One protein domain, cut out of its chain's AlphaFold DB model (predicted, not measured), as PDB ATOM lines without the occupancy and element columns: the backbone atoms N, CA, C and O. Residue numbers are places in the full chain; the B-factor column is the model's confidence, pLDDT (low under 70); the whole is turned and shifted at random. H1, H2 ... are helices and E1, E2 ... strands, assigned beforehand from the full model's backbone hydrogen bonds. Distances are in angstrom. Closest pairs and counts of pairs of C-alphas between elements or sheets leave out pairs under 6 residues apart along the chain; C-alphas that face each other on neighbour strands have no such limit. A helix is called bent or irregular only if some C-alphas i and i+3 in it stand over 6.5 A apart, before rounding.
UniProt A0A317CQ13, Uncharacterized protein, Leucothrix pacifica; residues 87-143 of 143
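AT A GLANCE: This is residues 87 to 143 of the 143 residues of an uncharacterized protein of Leucothrix pacifica (UniProt A0A317CQ13). A single long helix, H2, makes the longest axis, and the stretch before it is a loose loop along one side of H2. This loop holds the short helix H1, near the end where H2 finishes, and the short strand E1, which heads back toward the end where H2 begins. The printed part has 57 residues with two named helices and one named strand, in the order H1, E1, H2, and its class is mostly helix. It is only just loose, close to compact, with a radius of gyration of the C-alphas of 12.5 A, and its elongated outline spans 36 by 21 by 17 A.

IN THESE COORDINATES: The printed part begins at Gly 87, with its C-alpha at (5.044, -24.712, 31.087). H1 is residues 95 to 100, 9.0 A from first to last C-alpha. E1 is residues 104 to 107, 9.7 A long by the same measure. H2 is residues 118 to 142 and runs 33.9 A, from C-alpha 118 at (-2.948, -36.803, 49.672) to C-alpha 142 at (23.639, -31.919, 29.160).

HOW THE PARTS SIT: A tight link of 3 residues joins H1 to E1, yet these two elements are apart. E1 pairs with no named strand. Along E1 the x coordinate of the C-alpha goes from 16.303 at Lys 104 to 8.356 at Thr 107. A short link of 10 residues joins E1 to H2, and these two are apart. H1 and H2 are apart as well, with no C-alpha of the one within 8 A of the other. H2 has a kink of 41 degrees near residue 136 and is irregular, with C-alphas 137 and 140 standing 7.2 A apart. In H1 every O i to N i+4 pair is within hydrogen-bond range, and in H2 18 of 21 are.

THE WHOLE: The two C-alphas farthest apart are those of Gly 117 and Val 141, 37.0 A. The C-alphas of Gly 87 and Leu 143, the chain's last residue, are 20.5 A apart. The printed part has no cut, and no link between its named elements is long. The mean pLDDT of the printed part is 94.9, and no printed residue is under 70.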
ATOM      1  N   GLY A  87       4.426 -23.926  32.146       90.25
ATOM      2  CA  GLY A  87       5.044 -24.712  31.087       90.25
ATOM      3  C   GLY A  87       5.877 -25.886  31.601       90.25
ATOM      4  O   GLY A  87       5.729 -26.337  32.742       90.25
ATOM      5  N   LEU A  88       6.750 -26.389  30.728       93.06
ATOM      6  CA  LEU A  88       7.701 -27.451  31.041       93.06
ATOM      7  C   LEU A  88       8.736 -26.954  32.059       93.06
ATOM      8  O   LEU A  88       9.324 -25.884  31.894       93.06
ATOM      9  N   LYS A  89       8.972 -27.744  33.103       93.94
ATOM     10  CA  LYS A  89      10.001 -27.523  34.121       93.94
ATOM     11  C   LYS A  89      10.960 -28.704  34.149       93.94
ATOM     12  O   LYS A  89      10.512 -29.848  34.130       93.94
ATOM     13  N   THR A  90      12.251 -28.415  34.280       97.00
ATOM     14  CA  THR A  90      13.318 -29.422  34.378       97.00
ATOM     15  C   THR A  90      14.031 -29.249  35.722       97.00
ATOM     16  O   THR A  90      14.899 -28.388  35.851       97.00
ATOM     17  N   PRO A  91      13.627 -29.981  36.778       96.50
ATOM     18  CA  PRO A  91      14.145 -29.766  38.128       96.50
ATOM     19  C   PRO A  91      15.662 -29.889  38.216       96.50
ATOM     20  O   PRO A  91      16.249 -30.767  37.595       96.50
ATOM     21  N   GLY A  92      16.282 -29.045  39.040       95.88
ATOM     22  CA  GLY A  92      17.735 -29.044  39.236       95.88
ATOM     23  C   GLY A  92      18.502 -28.133  38.282       95.88
ATOM     24  O   GLY A  92      19.677 -27.895  38.531       95.88
ATOM     25  N   LEU A  93      17.846 -27.582  37.259       96.75
ATOM     26  CA  LEU A  93      18.436 -26.587  36.367       96.75
ATOM     27  C   LEU A  93      18.031 -25.170  36.798       96.75
ATOM     28  O   LEU A  93      16.909 -24.942  37.262       96.75
ATOM     29  N   SER A  94      18.943 -24.215  36.619       95.44
ATOM     30  CA  SER A  94      18.620 -22.786  36.628       95.44
ATOM     31  C   SER A  94      17.801 -22.399  35.387       95.44
ATOM     32  O   SER A  94      17.669 -23.181  34.443       95.44
ATOM     33  N   ALA A  95      17.256 -21.178  35.373       92.25
ATOM     34  CA  ALA A  95      16.524 -20.667  34.213       92.25
ATOM     35  C   ALA A  95      17.394 -20.665  32.943       92.25
ATOM     36  O   ALA A  95      16.963 -21.174  31.909       92.25
ATOM     37  N   ASP A  96      18.638 -20.192  33.046       94.62
ATOM     38  CA  ASP A  96      19.573 -20.152  31.918       94.62
ATOM     39  C   ASP A  96      19.899 -21.565  31.422       94.62
ATOM     40  O   ASP A  96      19.765 -21.855  30.233       94.62
ATOM     41  N   GLN A  97      20.214 -22.483  32.344       96.25
ATOM     42  CA  GLN A  97      20.498 -23.884  32.024       96.25
ATOM     43  C   GLN A  97      19.316 -24.567  31.333       96.25
ATOM     44  O   GLN A  97      19.512 -25.351  30.409       96.25
ATOM     45  N   GLN A  98      18.081 -24.266  31.743       93.88
ATOM     46  CA  GLN A  98      16.890 -24.823  31.105       93.88
ATOM     47  C   GLN A  98      16.795 -24.426  29.622       93.88
ATOM     48  O   GLN A  98      16.319 -25.223  28.814       93.88
ATOM     49  N   THR A  99      17.256 -23.226  29.260       91.56
ATOM     50  CA  THR A  99      17.256 -22.753  27.867       91.56
ATOM     51  C   THR A  99      18.455 -23.236  27.055       91.56
ATOM     52  O   THR A  99      18.331 -23.398  25.844       91.56
ATOM     53  N   SER A 100      19.601 -23.485  27.697       94.44
ATOM     54  CA  SER A 100      20.856 -23.823  27.013       94.44
ATOM     55  C   SER A 100      21.150 -25.324  26.927       94.44
ATOM     56  O   SER A 100      22.062 -25.720  26.202       94.44
ATOM     57  N   GLN A 101      20.429 -26.157  27.682       96.00
ATOM     58  CA  GLN A 101      20.667 -27.598  27.727       96.00
ATOM     59  C   GLN A 101      20.451 -28.268  26.359       96.00
ATOM     60  O   GLN A 101      19.560 -27.888  25.597       96.00
ATOM     61  N   ARG A 102      21.246 -29.301  26.060       95.19
ATOM     62  CA  ARG A 102      21.238 -30.011  24.764       95.19
ATOM     63  C   ARG A 102      20.603 -31.402  24.818       95.19
ATOM     64  O   ARG A 102      20.481 -32.064  23.790       95.19
ATOM     65  N   CYS A 103      20.243 -31.872  26.006       97.00
ATOM     66  CA  CYS A 103      19.666 -33.191  26.210       97.00
ATOM     67  C   CYS A 103      18.186 -33.249  25.825       97.00
ATOM     68  O   CYS A 103      17.440 -32.264  25.847       97.00
ATOM     69  N   LYS A 104      17.732 -34.459  25.497       96.69
ATOM     70  CA  LYS A 104      16.303 -34.726  25.341       96.69
ATOM     71  C   LYS A 104      15.632 -34.655  26.713       96.69
ATOM     72  O   LYS A 104      16.137 -35.228  27.676       96.69
ATOM     73  N   ILE A 105      14.474 -34.007  26.795       97.31
ATOM     74  CA  ILE A 105      13.672 -33.984  28.021       97.31
ATOM     75  C   ILE A 105      12.597 -35.070  27.937       97.31
ATOM     76  O   ILE A 105      11.737 -35.031  27.059       97.31
ATOM     77  N   ASN A 106      12.638 -36.021  28.866       97.25
ATOM     78  CA  ASN A 106      11.591 -37.011  29.079       97.25
ATOM     79  C   ASN A 106      10.640 -36.500  30.163       97.25
ATOM     80  O   ASN A 106      11.052 -36.201  31.287       97.25
ATOM     81  N   THR A 107       9.360 -36.372  29.826       95.44
ATOM     82  CA  THR A 107       8.356 -35.867  30.761       95.44
ATOM     83  C   THR A 107       7.864 -36.965  31.692       95.44
ATOM     84  O   THR A 107       7.510 -38.046  31.228       95.44
ATOM     85  N   VAL A 108       7.812 -36.680  32.992       94.00
ATOM     86  CA  VAL A 108       7.219 -37.562  33.998       94.00
ATOM     87  C   VAL A 108       5.732 -37.253  34.179       94.00
ATOM     88  O   VAL A 108       5.319 -36.089  34.218       94.00
ATOM     89  N   ASP A 109       4.933 -38.309  34.300       86.88
ATOM     90  CA  ASP A 109       3.485 -38.219  34.466       86.88
ATOM     91  C   ASP A 109       3.078 -37.881  35.902       86.88
ATOM     92  O   ASP A 109       3.845 -38.028  36.852       86.88
ATOM     93  N   GLY A 110       1.827 -37.447  36.074       84.31
ATOM     94  CA  GLY A 110       1.246 -37.232  37.402       84.31
ATOM     95  C   GLY A 110       1.751 -35.983  38.120       84.31
ATOM     96  O   GLY A 110       1.723 -35.925  39.342       84.31
ATOM     97  N   LEU A 111       2.244 -34.980  37.387       87.62
ATOM     98  CA  LEU A 111       2.662 -33.688  37.950       87.62
ATOM     99  C   LEU A 111       1.851 -32.488  37.431       87.62
ATOM    100  O   LEU A 111       2.236 -31.349  37.703       87.62
ATOM    101  N   GLY A 112       0.727 -32.742  36.752       84.19
ATOM    102  CA  GLY A 112      -0.169 -31.717  36.204       84.19
ATOM    103  C   GLY A 112      -0.900 -30.864  37.255       84.19
ATOM    104  O   GLY A 112      -0.602 -30.910  38.448       84.19
ATOM    105  N   ASP A 113      -1.867 -30.064  36.801       84.56
ATOM    106  CA  ASP A 113      -2.513 -29.034  37.634       84.56
ATOM    107  C   ASP A 113      -3.472 -29.587  38.694       84.56
ATOM    108  O   ASP A 113      -3.625 -28.995  39.761       84.56
ATOM    109  N   VAL A 114      -4.087 -30.739  38.431       89.25
ATOM    110  CA  VAL A 114      -5.080 -31.346  39.324       89.25
ATOM    111  C   VAL A 114      -4.391 -32.140  40.436       89.25
ATOM    112  O   VAL A 114      -3.495 -32.937  40.171       89.25
ATOM    113  N   ILE A 115      -4.836 -31.963  41.683       91.88
ATOM    114  CA  ILE A 115      -4.499 -32.830  42.821       91.88
ATOM    115  C   ILE A 115      -5.706 -33.718  43.119       91.88
ATOM    116  O   ILE A 115      -6.806 -33.205  43.289       91.88
ATOM    117  N   TYR A 116      -5.495 -35.036  43.189       91.75
ATOM    118  CA  TYR A 116      -6.573 -36.021  43.372       91.75
ATOM    119  C   TYR A 116      -6.760 -36.433  44.837       91.75
ATOM    120  O   TYR A 116      -7.784 -37.015  45.183       91.75
ATOM    121  N   GLY A 117      -5.774 -36.132  45.683       94.62
ATOM    122  CA  GLY A 117      -5.750 -36.475  47.097       94.62
ATOM    123  C   GLY A 117      -4.339 -36.392  47.680       94.62
ATOM    124  O   GLY A 117      -3.408 -35.860  47.058       94.62
ATOM    125  N   GLU A 118      -4.190 -36.891  48.904       96.00
ATOM    126  CA  GLU A 118      -2.948 -36.803  49.672       96.00
ATOM    127  C   GLU A 118      -1.828 -37.662  49.068       96.00
ATOM    128  O   GLU A 118      -0.671 -37.231  49.023       96.00
ATOM    129  N   ASN A 119      -2.146 -38.855  48.558       96.75
ATOM    130  CA  ASN A 119      -1.143 -39.728  47.951       96.75
ATOM    131  C   ASN A 119      -0.600 -39.121  46.658       96.75
ATOM    132  O   ASN A 119       0.609 -39.163  46.422       96.75
ATOM    133  N   HIS A 120      -1.463 -38.490  45.857       96.38
ATOM    134  CA  HIS A 120      -1.040 -37.750  44.676       96.38
ATOM    135  C   HIS A 120      -0.086 -36.611  45.051       96.38
ATOM    136  O   HIS A 120       0.970 -36.463  44.432       96.38
ATOM    137  N   LEU A 121      -0.394 -35.839  46.097       95.88
ATOM    138  CA  LEU A 121       0.492 -34.770  46.562       95.88
ATOM    139  C   LEU A 121       1.862 -35.310  47.008       95.88
ATOM    140  O   LEU A 121       2.895 -34.781  46.585       95.88
ATOM    141  N   LYS A 122       1.885 -36.384  47.808       97.44
ATOM    142  CA  LYS A 122       3.128 -37.043  48.247       97.44
ATOM    143  C   LYS A 122       3.950 -37.542  47.059       97.44
ATOM    144  O   LYS A 122       5.151 -37.277  46.993       97.44
ATOM    145  N   TYR A 123       3.301 -38.189  46.090       97.31
ATOM    146  CA  TYR A 123       3.941 -38.637  44.855       97.31
ATOM    147  C   TYR A 123       4.561 -37.474  44.071       97.31
ATOM    148  O   TYR A 123       5.726 -37.556  43.694       97.31
ATOM    149  N   ARG A 124       3.838 -36.363  43.878       96.00
ATOM    150  CA  ARG A 124       4.353 -35.188  43.149       96.00
ATOM    151  C   ARG A 124       5.627 -34.629  43.770       96.00
ATOM    152  O   ARG A 124       6.569 -34.292  43.050       96.00
ATOM    153  N   ILE A 125       5.657 -34.520  45.097       96.38
ATOM    154  CA  ILE A 125       6.827 -34.028  45.834       96.38
ATOM    155  C   ILE A 125       7.997 -35.002  45.662       96.38
ATOM    156  O   ILE A 125       9.089 -34.585  45.270       96.38
ATOM    157  N   ALA A 126       7.758 -36.297  45.889       98.00
ATOM    158  CA  ALA A 126       8.777 -37.330  45.747       98.00
ATOM    159  C   ALA A 126       9.346 -37.377  44.319       98.00
ATOM    160  O   ALA A 126      10.563 -37.374  44.138       98.00
ATOM    161  N   MET A 127       8.488 -37.324  43.297       97.81
ATOM    162  CA  MET A 127       8.907 -37.400  41.900       97.81
ATOM    163  C   MET A 127       9.687 -36.162  41.454       97.81
ATOM    164  O   MET A 127      10.673 -36.283  40.730       97.81
ATOM    165  N   ARG A 128       9.323 -34.969  41.940       96.94
ATOM    166  CA  ARG A 128      10.109 -33.748  41.705       96.94
ATOM    167  C   ARG A 128      11.511 -33.853  42.309       96.94
ATOM    168  O   ARG A 128      12.476 -33.449  41.661       96.94
ATOM    169  N   ASN A 129      11.623 -34.379  43.528       98.00
ATOM    170  CA  ASN A 129      12.909 -34.558  44.203       98.00
ATOM    171  C   ASN A 129      13.773 -35.605  43.493       98.00
ATOM    172  O   ASN A 129      14.953 -35.358  43.255       98.00
ATOM    173  N   PHE A 130      13.169 -36.719  43.081       98.56
ATOM    174  CA  PHE A 130      13.828 -37.742  42.279       98.56
ATOM    175  C   PHE A 130      14.351 -37.165  40.958       98.56
ATOM    176  O   PHE A 130      15.535 -37.291  40.661       98.56
ATOM    177  N   ALA A 131      13.505 -36.454  40.201       98.31
ATOM    178  CA  ALA A 131      13.900 -35.823  38.943       98.31
ATOM    179  C   ALA A 131      15.049 -34.823  39.137       98.31
ATOM    180  O   ALA A 131      15.990 -34.803  38.352       98.31
ATOM    181  N   LYS A 132      15.021 -34.033  40.219       98.38
ATOM    182  CA  LYS A 132      16.113 -33.114  40.568       98.38
ATOM    183  C   LYS A 132      17.429 -33.859  40.824       98.38
ATOM    184  O   LYS A 132      18.471 -33.428  40.327       98.38
ATOM    185  N   ALA A 133      17.394 -34.945  41.593       98.56
ATOM    186  CA  ALA A 133      18.581 -35.735  41.912       98.56
ATOM    187  C   ALA A 133      19.159 -36.418  40.661       98.56
ATOM    188  O   ALA A 133      20.363 -36.325  40.429       98.56
ATOM    189  N   PHE A 134      18.297 -37.002  39.823       98.69
ATOM    190  CA  PHE A 134      18.670 -37.598  38.538       98.69
ATOM    191  C   PHE A 134      19.323 -36.559  37.617       98.69
ATOM    192  O   PHE A 134      20.443 -36.743  37.150       98.69
ATOM    193  N   ASN A 135      18.665 -35.411  37.416       98.56
ATOM    194  CA  ASN A 135      19.151 -34.361  36.520       98.56
ATOM    195  C   ASN A 135      20.489 -33.776  36.970       98.56
ATOM    196  O   ASN A 135      21.309 -33.439  36.124       98.56
ATOM    197  N   THR A 136      20.733 -33.695  38.283       97.88
ATOM    198  CA  THR A 136      22.027 -33.247  38.824       97.88
ATOM    199  C   THR A 136      23.184 -34.103  38.300       97.88
ATOM    200  O   THR A 136      24.230 -33.558  37.960       97.88
ATOM    201  N   GLN A 137      22.992 -35.421  38.173       97.81
ATOM    202  CA  GLN A 137      24.015 -36.328  37.634       97.81
ATOM    203  C   GLN A 137      24.231 -36.151  36.125       97.81
ATOM    204  O   GLN A 137      25.305 -36.442  35.610       97.81
ATOM    205  N   MET A 138      23.222 -35.641  35.419       97.94
ATOM    206  CA  MET A 138      23.239 -35.452  33.968       97.94
ATOM    207  C   MET A 138      23.823 -34.101  33.535       97.94
ATOM    208  O   MET A 138      24.117 -33.912  32.355       97.94
ATOM    209  N   LEU A 139      24.015 -33.147  34.454       95.81
ATOM    210  CA  LEU A 139      24.419 -31.779  34.098       95.81
ATOM    211  C   LEU A 139      25.734 -31.717  33.312       95.81
ATOM    212  O   LEU A 139      25.837 -30.929  32.377       95.81
ATOM    213  N   SER A 140      26.716 -32.561  33.644       94.62
ATOM    214  CA  SER A 140      28.031 -32.561  32.983       94.62
ATOM    215  C   SER A 140      27.976 -32.943  31.501       94.62
ATOM    216  O   SER A 140      28.869 -32.566  30.749       94.62
ATOM    217  N   VAL A 141      26.939 -33.670  31.075       96.69
ATOM    218  CA  VAL A 141      26.757 -34.103  29.680       96.69
ATOM    219  C   VAL A 141      25.638 -33.354  28.956       96.69
ATOM    220  O   VAL A 141      25.520 -33.475  27.735       96.69
ATOM    221  N   CYS A 142      24.812 -32.607  29.693       96.31
ATOM    222  CA  CYS A 142      23.639 -31.919  29.160       96.31
ATOM    223  C   CYS A 142      23.803 -30.407  28.984       96.31
ATOM    224  O   CYS A 142      22.969 -29.815  28.295       96.31
ATOM    225  N   LEU A 143      24.833 -29.789  29.570       93.69
ATOM    226  CA  LEU A 143      25.132 -28.355  29.443       93.69
ATOM    227  C   LEU A 143      26.209 -28.052  28.381       93.69
ATOM    228  O   LEU A 143      26.994 -28.945  27.996       93.69
TER     229      LEU A 143